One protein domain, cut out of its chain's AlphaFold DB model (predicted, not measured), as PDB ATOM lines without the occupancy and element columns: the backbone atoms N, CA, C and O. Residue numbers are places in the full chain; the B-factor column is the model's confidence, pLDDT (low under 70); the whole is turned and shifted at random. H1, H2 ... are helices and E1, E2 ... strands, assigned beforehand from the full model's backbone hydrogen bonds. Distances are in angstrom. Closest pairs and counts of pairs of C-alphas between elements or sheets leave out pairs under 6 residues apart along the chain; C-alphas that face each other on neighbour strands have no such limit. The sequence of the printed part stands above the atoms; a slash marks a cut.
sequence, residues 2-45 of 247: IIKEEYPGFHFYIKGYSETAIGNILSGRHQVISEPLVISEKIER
ATOM      1  N   ILE A   2     119.142 128.243  99.957       68.00
ATOM      2  CA  ILE A   2     117.800 128.289  99.329       68.00
ATOM      3  C   ILE A   2     117.790 128.163  97.787       68.00
ATOM      4  O   ILE A   2     117.088 127.323  97.247       68.00
ATOM      5  N   ILE A   3     118.620 128.921  97.060       73.94
ATOM      6  CA  ILE A   3     118.581 128.937  95.579       73.94
ATOM      7  C   ILE A   3     118.810 127.561  94.923       73.94
ATOM      8  O   ILE A   3     118.218 127.283  93.885       73.94
ATOM      9  N   LYS A   4     119.655 126.696  95.503       76.12
ATOM     10  CA  LYS A   4     119.908 125.363  94.930       76.12
ATOM     11  C   LYS A   4     118.712 124.428  95.113       76.12
ATOM     12  O   LYS A   4     118.481 123.569  94.271       76.12
ATOM     13  N   GLU A   5     118.000 124.595  96.222       81.19
ATOM     14  CA  GLU A   5     116.820 123.805  96.574       81.19
ATOM     15  C   GLU A   5     115.610 124.240  95.738       81.19
ATOM     16  O   GLU A   5     114.854 123.393  95.275       81.19
ATOM     17  N   GLU A   6     115.466 125.544  95.482       82.69
ATOM     18  CA  GLU A   6     114.376 126.087  94.662       82.69
ATOM     19  C   GLU A   6     114.551 125.823  93.157       82.69
ATOM     20  O   GLU A   6     113.560 125.686  92.442       82.69
ATOM     21  N   TYR A   7     115.793 125.727  92.661       83.31
ATOM     22  CA  TYR A   7     116.075 125.615  91.222       83.31
ATOM     23  C   TYR A   7     117.009 124.448  90.848       83.31
ATOM     24  O   TYR A   7     117.975 124.658  90.122       83.31
ATOM     25  N   PRO A   8     116.733 123.192  91.235       80.19
ATOM     26  CA  PRO A   8     117.710 122.090  91.223       80.19
ATOM     27  C   PRO A   8     118.276 121.645  89.849       80.19
ATOM     28  O   PRO A   8     119.067 120.709  89.800       80.19
ATOM     29  N   GLY A   9     117.936 122.294  88.729       85.31
ATOM     30  CA  GLY A   9     118.398 121.948  87.375       85.31
ATOM     31  C   GLY A   9     119.652 122.676  86.867       85.31
ATOM     32  O   GLY A   9     120.095 122.404  85.751       85.31
ATOM     33  N   PHE A  10     120.222 123.615  87.630       88.56
ATOM     34  CA  PHE A  10     121.378 124.398  87.174       88.56
ATOM     35  C   PHE A  10     122.708 123.864  87.705       88.56
ATOM     36  O   PHE A  10     122.847 123.565  88.886       88.56
ATOM     37  N   HIS A  11     123.715 123.837  86.830       88.31
ATOM     38  CA  HIS A  11     125.098 123.462  87.149       88.31
ATOM     39  C   HIS A  11     125.878 124.582  87.859       88.31
ATOM     40  O   HIS A  11     126.751 124.318  88.685       88.31
ATOM     41  N   PHE A  12     125.558 125.843  87.558       90.81
ATOM     42  CA  PHE A  12     126.258 127.012  88.083       90.81
ATOM     43  C   PHE A  12     125.260 128.091  88.502       90.81
ATOM     44  O   PHE A  12     124.332 128.404  87.761       90.81
ATOM     45  N   TYR A  13     125.504 128.706  89.655       90.44
ATOM     46  CA  TYR A  13     124.778 129.867  90.158       90.44
ATOM     47  C   TYR A  13     125.770 130.995  90.379       90.44
ATOM     48  O   TYR A  13     126.656 130.881  91.223       90.44
ATOM     49  N   ILE A  14     125.633 132.087  89.635       88.94
ATOM     50  CA  ILE A  14     126.545 133.225  89.741       88.94
ATOM     51  C   ILE A  14     125.884 134.303  90.594       88.94
ATOM     52  O   ILE A  14     124.774 134.741  90.302       88.94
ATOM     53  N   LYS A  15     126.573 134.737  91.650       86.19
ATOM     54  CA  LYS A  15     126.143 135.846  92.503       86.19
ATOM     55  C   LYS A  15     126.921 137.109  92.144       86.19
ATOM     56  O   LYS A  15     128.143 137.141  92.275       86.19
ATOM     57  N   GLY A  16     126.198 138.165  91.776       83.88
ATOM     58  CA  GLY A  16     126.776 139.448  91.379       83.88
ATOM     59  C   GLY A  16     127.175 139.471  89.903       83.88
ATOM     60  O   GLY A  16     126.490 138.908  89.054       83.88
ATOM     61  N   TYR A  17     128.276 140.153  89.595       86.00
ATOM     62  CA  TYR A  17     128.754 140.327  88.223       86.00
ATOM     63  C   TYR A  17     129.332 139.029  87.646       86.00
ATOM     64  O   TYR A  17     130.036 138.290  88.335       86.00
ATOM     65  N   SER A  18     129.043 138.757  86.373       88.38
ATOM     66  CA  SER A  18     129.256 137.440  85.773       88.38
ATOM     67  C   SER A  18     130.457 137.335  84.840       88.38
ATOM     68  O   SER A  18     130.798 136.222  84.459       88.38
ATOM     69  N   GLU A  19     131.143 138.428  84.495       87.31
ATOM     70  CA  GLU A  19     132.190 138.430  83.459       87.31
ATOM     71  C   GLU A  19     133.316 137.434  83.759       87.31
ATOM     72  O   GLU A  19     133.599 136.547  82.952       87.31
ATOM     73  N   THR A  20     133.931 137.543  84.942       87.88
ATOM     74  CA  THR A  20     135.010 136.639  85.371       87.88
ATOM     75  C   THR A  20     134.492 135.213  85.561       87.88
ATOM     76  O   THR A  20     135.144 134.255  85.151       87.88
ATOM     77  N   ALA A  21     133.302 135.064  86.151       90.00
ATOM     78  CA  ALA A  21     132.704 133.761  86.429       90.00
ATOM     79  C   ALA A  21     132.417 132.984  85.138       90.00
ATOM     80  O   ALA A  21     132.836 131.836  85.014       90.00
ATOM     81  N   ILE A  22     131.780 133.621  84.153       89.75
ATOM     82  CA  ILE A  22     131.506 133.033  82.838       89.75
ATOM     83  C   ILE A  22     132.820 132.712  82.124       89.75
ATOM     84  O   ILE A  22     132.960 131.608  81.606       89.75
ATOM     85  N   GLY A  23     133.812 133.608  82.145       88.56
ATOM     86  CA  GLY A  23     135.127 133.328  81.560       88.56
ATOM     87  C   GLY A  23     135.809 132.095  82.172       88.56
ATOM     88  O   GLY A  23     136.342 131.248  81.452       88.56
ATOM     89  N   ASN A  24     135.749 131.943  83.497       89.94
ATOM     90  CA  ASN A  24     136.298 130.785  84.207       89.94
ATOM     91  C   ASN A  24     135.498 129.493  83.942       89.94
ATOM     92  O   ASN A  24     136.098 128.425  83.850       89.94
ATOM     93  N   ILE A  25     134.175 129.575  83.768       91.06
ATOM     94  CA  ILE A  25     133.341 128.431  83.360       91.06
ATOM     95  C   ILE A  25     133.709 127.991  81.938       91.06
ATOM     96  O   ILE A  25     134.024 126.827  81.714       91.06
ATOM     97  N   LEU A  26     133.735 128.925  80.982       90.00
ATOM     98  CA  LEU A  26     134.007 128.626  79.571       90.00
ATOM     99  C   LEU A  26     135.437 128.122  79.325       90.00
ATOM    100  O   LEU A  26     135.660 127.344  78.404       90.00
ATOM    101  N   SER A  27     136.403 128.539  80.149       90.50
ATOM    102  CA  SER A  27     137.792 128.052  80.091       90.50
ATOM    103  C   SER A  27     138.022 126.741  80.851       90.50
ATOM    104  O   SER A  27     139.153 126.264  80.911       90.50
ATOM    105  N   GLY A  28     136.977 126.163  81.453       88.38
ATOM    106  CA  GLY A  28     137.068 124.922  82.218       88.38
ATOM    107  C   GLY A  28     137.793 125.055  83.561       88.38
ATOM    108  O   GLY A  28     138.156 124.036  84.142       88.38
ATOM    109  N   ARG A  29     138.009 126.278  84.071       86.06
ATOM    110  CA  ARG A  29     138.552 126.517  85.424       86.06
ATOM    111  C   ARG A  29     137.518 126.248  86.516       86.06
ATOM    112  O   ARG A  29     137.892 125.828  87.605       86.06
ATOM    113  N   HIS A  30     136.237 126.474  86.224       82.81
ATOM    114  CA  HIS A  30     135.124 126.008  87.056       82.81
ATOM    115  C   HIS A  30     134.530 124.747  86.431       82.81
ATOM    116  O   HIS A  30     134.009 124.801  85.319       82.81
ATOM    117  N   GLN A  31     134.596 123.623  87.145       77.56
ATOM    118  CA  GLN A  31     134.040 122.340  86.707       77.56
ATOM    119  C   GLN A  31     133.087 121.796  87.767       77.56
ATOM    120  O   GLN A  31     133.414 121.770  88.953       77.56
ATOM    121  N   VAL A  32     131.912 121.348  87.333       72.75
ATOM    122  CA  VAL A  32     130.978 120.637  88.207       72.75
ATOM    123  C   VAL A  32     131.437 119.192  88.311       72.75
ATOM    124  O   VAL A  32     131.452 118.477  87.315       72.75
ATOM    125  N   ILE A  33     131.825 118.780  89.516       70.88
ATOM    126  CA  ILE A  33     132.284 117.410  89.779       70.88
ATOM    127  C   ILE A  33     131.121 116.547  90.289       70.88
ATOM    128  O   ILE A  33     130.945 115.424  89.833       70.88
ATOM    129  N   SER A  34     130.304 117.072  91.206       71.19
ATOM    130  CA  SER A  34     129.193 116.325  91.818       71.19
ATOM    131  C   SER A  34     127.992 117.190  92.197       71.19
ATOM    132  O   SER A  34     126.859 116.739  92.074       71.19
ATOM    133  N   GLU A  35     128.215 118.437  92.618       79.56
ATOM    134  CA  GLU A  35     127.150 119.365  93.003       79.56
ATOM    135  C   GLU A  35     127.232 120.694  92.246       79.56
ATOM    136  O   GLU A  35     128.335 121.153  91.927       79.56
ATOM    137  N   PRO A  36     126.090 121.376  92.035       82.50
ATOM    138  CA  PRO A  36     126.079 122.712  91.470       82.50
ATOM    139  C   PRO A  36     126.961 123.700  92.233       82.50
ATOM    140  O   PRO A  36     126.913 123.779  93.466       82.50
ATOM    141  N   LEU A  37     127.713 124.521  91.503       86.50
ATOM    142  CA  LEU A  37     128.623 125.504  92.086       86.50
ATOM    143  C   LEU A  37     127.939 126.861  92.259       86.50
ATOM    144  O   LEU A  37     127.316 127.376  91.334       86.50
ATOM    145  N   VAL A  38     128.095 127.467  93.439       87.31
ATOM    146  CA  VAL A  38     127.734 128.874  93.666       87.31
ATOM    147  C   VAL A  38     129.006 129.699  93.550       87.31
ATOM    148  O   VAL A  38     129.898 129.596  94.388       87.31
ATOM    149  N   ILE A  39     129.087 130.501  92.498       87.75
ATOM    150  CA  ILE A  39     130.264 131.270  92.121       87.75
ATOM    151  C   ILE A  39     130.019 132.739  92.461       87.75
ATOM    152  O   ILE A  39     129.009 133.329  92.083       87.75
ATOM    153  N   SER A  40     130.963 133.341  93.174       86.69
ATOM    154  CA  SER A  40     130.954 134.763  93.519       86.69
ATOM    155  C   SER A  40     132.347 135.324  93.265       86.69
ATOM    156  O   SER A  40     133.147 135.475  94.188       86.69
ATOM    157  N   GLU A  41     132.644 135.598  91.999       84.06
ATOM    158  CA  GLU A  41     133.947 136.120  91.586       84.06
ATOM    159  C   GLU A  41     134.049 137.626  91.806       84.06
ATOM    160  O   GLU A  41     133.063 138.367  91.796       84.06
ATOM    161  N   LYS A  42     135.281 138.103  91.986       81.44
ATOM    162  CA  LYS A  42     135.541 139.542  92.010       81.44
ATOM    163  C   LYS A  42     135.563 140.079  90.581       81.44
ATOM    164  O   LYS A  42     136.068 139.435  89.664       81.44
ATOM    165  N   ILE A  43     135.080 141.310  90.416       78.81
ATOM    166  CA  ILE A  43     135.263 142.043  89.163       78.81
ATOM    167  C   ILE A  43     136.754 142.317  88.974       78.81
ATOM    168  O   ILE A  43     137.382 142.989  89.800       78.81
ATOM    169  N   GLU A  44     137.293 141.854  87.855       74.81
ATOM    170  CA  GLU A  44     138.626 142.220  87.400       74.81
ATOM    171  C   GLU A  44     138.524 143.431  86.472       74.81
ATOM    172  O   GLU A  44     137.874 143.388  85.430       74.81
ATOM    173  N   ARG A  45     139.169 144.542  86.854       66.62
ATOM    174  CA  ARG A  45     139.082 145.821  86.121       66.62
ATOM    175  C   ARG A  45     139.487 145.693  84.649       66.62
ATOM    176  O   ARG A  45     138.914 146.375  83.807       66.62
TER     177      ARG A  45
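AT A GLANCE: This is residues 2 to 45 of the 247 residues of the protein "Radical SAM core domain-containing protein" of Bacteroidetes bacterium CG23_combo_of_CG06-09_8_20_14_all_32_9 (UniProt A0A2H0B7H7). Two short parallel strands, E1 and E2, lie side by side in the middle of a small flat domain, with helix H2 running back over one face of the pair, about as near to E1 as to E2; the short helix H1 lies at one end of the long axis and the last residues, up to Arg 45, reach the other. The printed part has 44 residues, with two named helices and two named strands in the order H1, E1, H2, E2. The sheet has the order E1, E2 and is parallel; the class is mixed, helices and strands, with under half of the residues in named elements. The whole is only just compact, close to loose, with a radius of gyration of the C-alphas of 10.8 A and spans of 33 by 20 by 10 A.

IN THESE COORDINATES: H1 is residues 2 to 6, 6.2 A long, beginning at C-alpha 2 at (117.800, 128.289, 99.329). E1 is residues 12 to 14, 6.4 A. H2 is residues 19 to 26, 10.7 A, beginning at C-alpha 19 at (132.190, 138.430, 83.459). E2 is residues 37 to 39, 6.0 A, ending at C-alpha 39 at (130.264, 131.270, 92.121).

HOW THE PARTS SIT: E1 and E2 are parallel neighbours at 20 degrees; N 13 and O 37 are within hydrogen-bond range at 2.8 A, as are N 39 and O 13 at 2.8 A. E1, H2 and E2 form a strand-helix-strand unit, two parallel neighbour strands with a helix between them in the chain, and its crossover is left-handed. The closest C-alphas of E1 and H2 are those of Ile 14 and Ala 21, 7.0 A apart. Those of H2 and E2 are Ala 21 and Ile 39, 6.7 A apart. H1 is apart from H2 and from E2. In H1 and H2 every O i to N i+4 pair is within hydrogen-bond range.

THE WHOLE: The two C-alphas farthest apart are those of Glu 5 and Arg 45, at 33.0 A. The printed part has no cut. The links H1 to E1 and E1 to H2 are tight, and H2 to E2, with 10 residues, is short. The mean pLDDT of the printed part is 83.5; residues 2 and 45 are under 70.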